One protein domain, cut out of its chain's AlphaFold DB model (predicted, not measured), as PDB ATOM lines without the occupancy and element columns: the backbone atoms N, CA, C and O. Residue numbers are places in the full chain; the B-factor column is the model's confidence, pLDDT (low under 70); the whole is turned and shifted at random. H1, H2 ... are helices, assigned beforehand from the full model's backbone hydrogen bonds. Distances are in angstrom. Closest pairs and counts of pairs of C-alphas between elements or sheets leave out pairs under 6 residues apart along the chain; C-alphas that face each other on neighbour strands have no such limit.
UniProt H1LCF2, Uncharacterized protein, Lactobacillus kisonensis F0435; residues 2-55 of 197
ATOM      1  N   TYR A   2     -52.044 -10.074 -32.937       86.94
ATOM      2  CA  TYR A   2     -53.503 -10.300 -33.035       86.94
ATOM      3  C   TYR A   2     -54.378  -9.051 -32.775       86.94
ATOM      4  O   TYR A   2     -55.108  -8.615 -33.661       86.94
ATOM      5  N   LYS A   3     -54.225  -8.400 -31.609       86.88
ATOM      6  CA  LYS A   3     -54.975  -7.171 -31.261       86.88
ATOM      7  C   LYS A   3     -54.745  -6.009 -32.239       86.88
ATOM      8  O   LYS A   3     -55.638  -5.205 -32.459       86.88
ATOM      9  N   PHE A   4     -53.559  -5.929 -32.843       86.88
ATOM     10  CA  PHE A   4     -53.229  -4.896 -33.827       86.88
ATOM     11  C   PHE A   4     -53.929  -5.140 -35.169       86.88
ATOM     12  O   PHE A   4     -54.502  -4.211 -35.729       86.88
ATOM     13  N   ASN A   5     -53.971  -6.392 -35.640       86.31
ATOM     14  CA  ASN A   5     -54.742  -6.761 -36.831       86.31
ATOM     15  C   ASN A   5     -56.240  -6.493 -36.637       86.31
ATOM     16  O   ASN A   5     -56.890  -5.965 -37.537       86.31
ATOM     17  N   GLN A   6     -56.773  -6.795 -35.448       88.50
ATOM     18  CA  GLN A   6     -58.162  -6.502 -35.097       88.50
ATOM     19  C   GLN A   6     -58.449  -4.991 -35.109       88.50
ATOM     20  O   GLN A   6     -59.435  -4.556 -35.697       88.50
ATOM     21  N   ALA A   7     -57.560  -4.177 -34.531       86.19
ATOM     22  CA  ALA A   7     -57.706  -2.724 -34.535       86.19
ATOM     23  C   ALA A   7     -57.589  -2.122 -35.952       86.19
ATOM     24  O   ALA A   7     -58.352  -1.226 -36.307       86.19
ATOM     25  N   LEU A   8     -56.699  -2.652 -36.805       85.56
ATOM     26  CA  LEU A   8     -56.609  -2.261 -38.216       85.56
ATOM     27  C   LEU A   8     -57.858  -2.649 -39.017       85.56
ATOM     28  O   LEU A   8     -58.220  -1.927 -39.947       85.56
ATOM     29  N   ALA A   9     -58.539  -3.749 -38.679       84.69
ATOM     30  CA  ALA A   9     -59.759  -4.170 -39.367       84.69
ATOM     31  C   ALA A   9     -60.848  -3.083 -39.316       84.69
ATOM     32  O   ALA A   9     -61.464  -2.820 -40.346       84.69
ATOM     33  N   GLY A  10     -60.975  -2.378 -38.185       81.56
ATOM     34  CA  GLY A  10     -61.905  -1.257 -37.990       81.56
ATOM     35  C   GLY A  10     -61.523   0.056 -38.691       81.56
ATOM     36  O   GLY A  10     -62.238   1.046 -38.562       81.56
ATOM     37  N   THR A  11     -60.412   0.097 -39.434       85.06
ATOM     38  CA  THR A  11     -59.962   1.295 -40.163       85.06
ATOM     39  C   THR A  11     -60.358   1.277 -41.642       85.06
ATOM     40  O   THR A  11     -60.508   0.212 -42.249       85.06
ATOM     41  N   LYS A  12     -60.424   2.470 -42.253       86.31
ATOM     42  CA  LYS A  12     -60.701   2.683 -43.690       86.31
ATOM     43  C   LYS A  12     -59.527   2.334 -44.630       86.31
ATOM     44  O   LYS A  12     -59.609   2.616 -45.820       86.31
ATOM     45  N   LEU A  13     -58.432   1.765 -44.118       82.56
ATOM     46  CA  LEU A  13     -57.277   1.361 -44.930       82.56
ATOM     47  C   LEU A  13     -57.651   0.222 -45.894       82.56
ATOM     48  O   LEU A  13     -58.476  -0.636 -45.566       82.56
ATOM     49  N   THR A  14     -57.019   0.174 -47.067       86.81
ATOM     50  CA  THR A  14     -57.209  -0.938 -48.013       86.81
ATOM     51  C   THR A  14     -56.569  -2.225 -47.486       86.81
ATOM     52  O   THR A  14     -55.682  -2.192 -46.629       86.81
ATOM     53  N   ALA A  15     -56.985  -3.384 -48.004       83.56
ATOM     54  CA  ALA A  15     -56.396  -4.670 -47.619       83.56
ATOM     55  C   ALA A  15     -54.870  -4.704 -47.848       83.56
ATOM     56  O   ALA A  15     -54.127  -5.174 -46.987       83.56
ATOM     57  N   ALA A  16     -54.405  -4.115 -48.956       83.00
ATOM     58  CA  ALA A  16     -52.983  -3.983 -49.268       83.00
ATOM     59  C   ALA A  16     -52.237  -3.114 -48.238       83.00
ATOM     60  O   ALA A  16     -51.214  -3.537 -47.706       83.00
ATOM     61  N   GLN A  17     -52.786  -1.947 -47.877       82.56
ATOM     62  CA  GLN A  17     -52.195  -1.061 -46.865       82.56
ATOM     63  C   GLN A  17     -52.124  -1.726 -45.487       82.56
ATOM     64  O   GLN A  17     -51.141  -1.560 -44.763       82.56
ATOM     65  N   LYS A  18     -53.155  -2.499 -45.115       85.38
ATOM     66  CA  LYS A  18     -53.175  -3.264 -43.861       85.38
ATOM     67  C   LYS A  18     -52.057  -4.309 -43.849       85.38
ATOM     68  O   LYS A  18     -51.294  -4.350 -42.888       85.38
ATOM     69  N   ALA A  19     -51.918  -5.098 -44.915       85.62
ATOM     70  CA  ALA A  19     -50.873  -6.116 -45.032       85.62
ATOM     71  C   ALA A  19     -49.458  -5.511 -44.984       85.62
ATOM     72  O   ALA A  19     -48.609  -5.985 -44.229       85.62
ATOM     73  N   GLU A  20     -49.221  -4.420 -45.717       86.81
ATOM     74  CA  GLU A  20     -47.941  -3.703 -45.707       86.81
ATOM     75  C   GLU A  20     -47.599  -3.173 -44.306       86.81
ATOM     76  O   GLU A  20     -46.496  -3.385 -43.800       86.81
ATOM     77  N   THR A  21     -48.569  -2.546 -43.636       86.69
ATOM     78  CA  THR A  21     -48.396  -2.001 -42.283       86.69
ATOM     79  C   THR A  21     -48.048  -3.096 -41.272       86.69
ATOM     80  O   THR A  21     -47.192  -2.901 -40.407       86.69
ATOM     81  N   VAL A  22     -48.698  -4.258 -41.377       90.06
ATOM     82  CA  VAL A  22     -48.431  -5.418 -40.520       90.06
ATOM     83  C   VAL A  22     -47.036  -5.972 -40.780       90.06
ATOM     84  O   VAL A  22     -46.282  -6.141 -39.825       90.06
ATOM     85  N   ASN A  23     -46.664  -6.186 -42.043       89.56
ATOM     86  CA  ASN A  23     -45.340  -6.688 -42.415       89.56
ATOM     87  C   ASN A  23     -44.223  -5.766 -41.921       89.56
ATOM     88  O   ASN A  23     -43.260  -6.236 -41.316       89.56
ATOM     89  N   LYS A  24     -44.388  -4.451 -42.090       88.81
ATOM     90  CA  LYS A  24     -43.441  -3.456 -41.584       88.81
ATOM     91  C   LYS A  24     -43.291  -3.528 -40.062       88.81
ATOM     92  O   LYS A  24     -42.176  -3.538 -39.554       88.81
ATOM     93  N   MET A  25     -44.399  -3.639 -39.326       88.75
ATOM     94  CA  MET A  25     -44.360  -3.810 -37.866       88.75
ATOM     95  C   MET A  25     -43.672  -5.108 -37.436       88.75
ATOM     96  O   MET A  25     -42.971  -5.109 -36.428       88.75
ATOM     97  N   VAL A  26     -43.863  -6.209 -38.170       90.94
ATOM     98  CA  VAL A  26     -43.168  -7.474 -37.890       90.94
ATOM     99  C   VAL A  26     -41.662  -7.311 -38.090       90.94
ATOM    100  O   VAL A  26     -40.900  -7.720 -37.221       90.94
ATOM    101  N   GLN A  27     -41.231  -6.669 -39.179       89.94
ATOM    102  CA  GLN A  27     -39.812  -6.404 -39.432       89.94
ATOM    103  C   GLN A  27     -39.192  -5.528 -38.336       89.94
ATOM    104  O   GLN A  27     -38.198  -5.924 -37.731       89.94
ATOM    105  N   GLU A  28     -39.825  -4.397 -38.005       88.94
ATOM    106  CA  GLU A  28     -39.362  -3.506 -36.932       88.94
ATOM    107  C   GLU A  28     -39.329  -4.226 -35.564       88.94
ATOM    108  O   GLU A  28     -38.439  -3.974 -34.754       88.94
ATOM    109  N   LEU A  29     -40.263  -5.156 -35.299       89.50
ATOM    110  CA  LEU A  29     -40.250  -5.989 -34.090       89.50
ATOM    111  C   LEU A  29     -39.052  -6.932 -34.046       89.50
ATOM    112  O   LEU A  29     -38.378  -6.999 -33.021       89.50
ATOM    113  N   VAL A  30     -38.800  -7.654 -35.138       91.94
ATOM    114  CA  VAL A  30     -37.684  -8.605 -35.241       91.94
ATOM    115  C   VAL A  30     -36.344  -7.880 -35.102       91.94
ATOM    116  O   VAL A  30     -35.439  -8.368 -34.427       91.94
ATOM    117  N   GLU A  31     -36.210  -6.686 -35.678       90.25
ATOM    118  CA  GLU A  31     -35.027  -5.840 -35.496       90.25
ATOM    119  C   GLU A  31     -34.910  -5.304 -34.064       90.25
ATOM    120  O   GLU A  31     -33.846  -5.389 -33.450       90.25
ATOM    121  N   GLY A  32     -36.007  -4.792 -33.499       87.25
ATOM    122  CA  GLY A  32     -36.052  -4.263 -32.137       87.25
ATOM    123  C   GLY A  32     -35.701  -5.309 -31.079       87.25
ATOM    124  O   GLY A  32     -34.980  -4.992 -30.127       87.25
ATOM    125  N   GLN A  33     -36.119  -6.563 -31.284       87.62
ATOM    126  CA  GLN A  33     -35.803  -7.698 -30.414       87.62
ATOM    127  C   GLN A  33     -34.295  -7.922 -30.259       87.62
ATOM    128  O   GLN A  33     -33.850  -8.199 -29.148       87.62
ATOM    129  N   LYS A  34     -33.492  -7.697 -31.312       91.00
ATOM    130  CA  LYS A  34     -32.019  -7.801 -31.245       91.00
ATOM    131  C   LYS A  34     -31.394  -6.819 -30.247       91.00
ATOM    132  O   LYS A  34     -30.285  -7.041 -29.780       91.00
ATOM    133  N   SER A  35     -32.103  -5.737 -29.926       89.19
ATOM    134  CA  SER A  35     -31.673  -4.681 -28.998       89.19
ATOM    135  C   SER A  35     -32.501  -4.629 -27.706       89.19
ATOM    136  O   SER A  35     -32.453  -3.634 -26.987       89.19
ATOM    137  N   GLY A  36     -33.301  -5.666 -27.420       88.56
ATOM    138  CA  GLY A  36     -34.138  -5.739 -26.215       88.56
ATOM    139  C   GLY A  36     -35.313  -4.752 -26.189       88.56
ATOM    140  O   GLY A  36     -35.922  -4.532 -25.141       88.56
ATOM    141  N   LYS A  37     -35.660  -4.135 -27.325       88.69
ATOM    142  CA  LYS A  37     -36.778  -3.188 -27.403       88.69
ATOM    143  C   LYS A  37     -38.103  -3.938 -27.474       88.69
ATOM    144  O   LYS A  37     -38.329  -4.753 -28.364       88.69
ATOM    145  N   THR A  38     -39.015  -3.626 -26.557       88.56
ATOM    146  CA  THR A  38     -40.377  -4.173 -26.573       88.56
ATOM    147  C   THR A  38     -41.291  -3.348 -27.480       88.56
ATOM    148  O   THR A  38     -41.097  -2.143 -27.649       88.56
ATOM    149  N   ALA A  39     -42.347  -3.969 -28.018       83.94
ATOM    150  CA  ALA A  39     -43.366  -3.274 -28.813       83.94
ATOM    151  C   ALA A  39     -43.954  -2.051 -28.083       83.94
ATOM    152  O   ALA A  39     -44.181  -1.005 -28.689       83.94
ATOM    153  N   ARG A  40     -44.156  -2.174 -26.763       85.81
ATOM    154  CA  ARG A  40     -44.689  -1.101 -25.916       85.81
ATOM    155  C   ARG A  40     -43.712   0.066 -25.783       85.81
ATOM    156  O   ARG A  40     -44.152   1.209 -25.806       85.81
ATOM    157  N   ASN A  41     -42.410  -0.207 -25.714       85.00
ATOM    158  CA  ASN A  41     -41.382   0.836 -25.689       85.00
ATOM    159  C   ASN A  41     -41.228   1.529 -27.050       85.00
ATOM    160  O   ASN A  41     -40.884   2.705 -27.098       85.00
ATOM    161  N   MET A  42     -41.477   0.817 -28.155       83.56
ATOM    162  CA  MET A  42     -41.345   1.370 -29.507       83.56
ATOM    163  C   MET A  42     -42.557   2.202 -29.944       83.56
ATOM    164  O   MET A  42     -42.383   3.201 -30.639       83.56
ATOM    165  N   TRP A  43     -43.775   1.808 -29.553       85.00
ATOM    166  CA  TRP A  43     -45.007   2.399 -30.100       85.00
ATOM    167  C   TRP A  43     -46.102   2.725 -29.081       85.00
ATOM    168  O   TRP A  43     -47.138   3.259 -29.472       85.00
ATOM    169  N   GLY A  44     -45.911   2.408 -27.800       87.19
ATOM    170  CA  GLY A  44     -46.952   2.566 -26.788       87.19
ATOM    171  C   GLY A  44     -48.054   1.508 -26.906       87.19
ATOM    172  O   GLY A  44     -47.776   0.312 -27.040       87.19
ATOM    173  N   THR A  45     -49.317   1.918 -26.793       90.69
ATOM    174  CA  THR A  45     -50.469   1.009 -26.921       90.69
ATOM    175  C   THR A  45     -50.826   0.728 -28.384       90.69
ATOM    176  O   THR A  45     -50.422   1.440 -29.303       90.69
ATOM    177  N   VAL A  46     -51.620  -0.323 -28.613       87.44
ATOM    178  CA  VAL A  46     -52.132  -0.663 -29.952       87.44
ATOM    179  C   VAL A  46     -52.913   0.509 -30.547       87.44
ATOM    180  O   VAL A  46     -52.680   0.861 -31.701       87.44
ATOM    181  N   ASP A  47     -53.761   1.159 -29.750       85.88
ATOM    182  CA  ASP A  47     -54.561   2.301 -30.198       85.88
ATOM    183  C   ASP A  47     -53.689   3.509 -30.536       85.88
ATOM    184  O   ASP A  47     -53.898   4.138 -31.569       85.88
ATOM    185  N   GLN A  48     -52.656   3.797 -29.735       84.88
ATOM    186  CA  GLN A  48     -51.686   4.858 -30.035       84.88
ATOM    187  C   GLN A  48     -50.959   4.592 -31.356       84.88
ATOM    188  O   GLN A  48     -50.802   5.500 -32.177       84.88
ATOM    189  N   ARG A  49     -50.564   3.340 -31.613       87.25
ATOM    190  CA  ARG A  49     -49.925   2.959 -32.878       87.25
ATOM    191  C   ARG A  49     -50.885   3.077 -34.057       87.25
ATOM    192  O   ARG A  49     -50.497   3.642 -35.075       87.25
ATOM    193  N   VAL A  50     -52.123   2.597 -33.930       86.62
ATOM    194  CA  VAL A  50     -53.148   2.730 -34.979       86.62
ATOM    195  C   VAL A  50     -53.458   4.200 -35.247       86.62
ATOM    196  O   VAL A  50     -53.472   4.608 -36.403       86.62
ATOM    197  N   GLN A  51     -53.593   5.027 -34.209       84.19
ATOM    198  CA  GLN A  51     -53.737   6.472 -34.376       84.19
ATOM    199  C   GLN A  51     -52.523   7.102 -35.059       84.19
ATOM    200  O   GLN A  51     -52.711   7.958 -35.907       84.19
ATOM    201  N   THR A  52     -51.300   6.658 -34.768       83.06
ATOM    202  CA  THR A  52     -50.082   7.134 -35.452       83.06
ATOM    203  C   THR A  52     -50.047   6.703 -36.924       83.06
ATOM    204  O   THR A  52     -49.469   7.389 -37.754       83.06
ATOM    205  N   ILE A  53     -50.653   5.569 -37.279       84.00
ATOM    206  CA  ILE A  53     -50.748   5.106 -38.674       84.00
ATOM    207  C   ILE A  53     -51.815   5.896 -39.437       84.00
ATOM    208  O   ILE A  53     -51.601   6.265 -40.588       84.00
ATOM    209  N   LEU A  54     -52.952   6.167 -38.794       83.62
ATOM    210  CA  LEU A  54     -54.052   6.941 -39.374       83.62
ATOM    211  C   LEU A  54     -53.738   8.439 -39.448       83.62
ATOM    212  O   LEU A  54     -54.081   9.098 -40.423       83.62
ATOM    213  N   ASN A  55     -53.067   8.952 -38.422       80.81
ATOM    214  CA  ASN A  55     -52.672  10.340 -38.249       80.81
ATOM    215  C   ASN A  55     -51.161  10.383 -37.981       80.81
ATOM    216  O   ASN A  55     -50.741  10.612 -36.840       80.81
TER     217      ASN A  55
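AT A GLANCE: This is residues 2 to 55 of the 197 residues of an uncharacterized protein of Lactobacillus kisonensis F0435 (UniProt H1LCF2). The chain makes an elongated, ring-like loop: one long helix, H2, forms one long side, and three shorter helices, H1, H3 and H4, lie along the other. H1 and H4 pack side by side toward the end where H2 begins, while short H3 lies nearer the other end; H2 touches no helix, and contacts between the two sides are few. The printed part has 54 residues with four named helices, in the order H1, H2, H3, H4, and no named strand, and its class is all helix. It is compact, with a radius of gyration of the C-alphas of 11.2 A, and spans 33 by 19 by 19 A.

HOW THE PARTS SIT: H1, residues 2 to 9, and H2, residues 15 to 33, are close but not clearly touching; their closest C-alphas, those of Leu 8 and Lys 18, are 6.7 A apart. They run opposite ways at a shallow tilt of 31 degrees. H3, residues 39 to 43, is close to H2 but not clearly touching it, with the closest C-alphas, those of Leu 29 and Ala 39, 6.7 A apart. H4, residues 46 to 54, is close to H3 but not clearly touching it, with the closest C-alphas, those of Trp 43 and Arg 49, 5.7 A apart. H4 touches H1, with the closest C-alphas, those of Phe 4 and Val 46, 5.8 A apart. These two run the same way at a shallow tilt of 34 degrees, only just short of steep. H2 and H4 are only just apart, at 8.3 A between their closest C-alphas, and H1 and H3 are apart. In H1, H2, H3 and H4 every O i to N i+4 pair is within hydrogen-bond range.

IN THESE COORDINATES: H1 begins at C-alpha 2 (-53.503, -10.300, -33.035). H2 measures 27.0 A from C-alpha 15 to C-alpha 33, at (-35.803, -7.698, -30.414). H4 measures 12.3 A and ends at C-alpha 54 (-54.052, 6.941, -39.374).

THE WHOLE: The two C-alphas farthest apart, those of Lys 12 and Ser 35, are 33.4 A apart. The printed part has no cut, and its three links are tight. Mean pLDDT of the printed part is 86.6, and no printed residue is under 70.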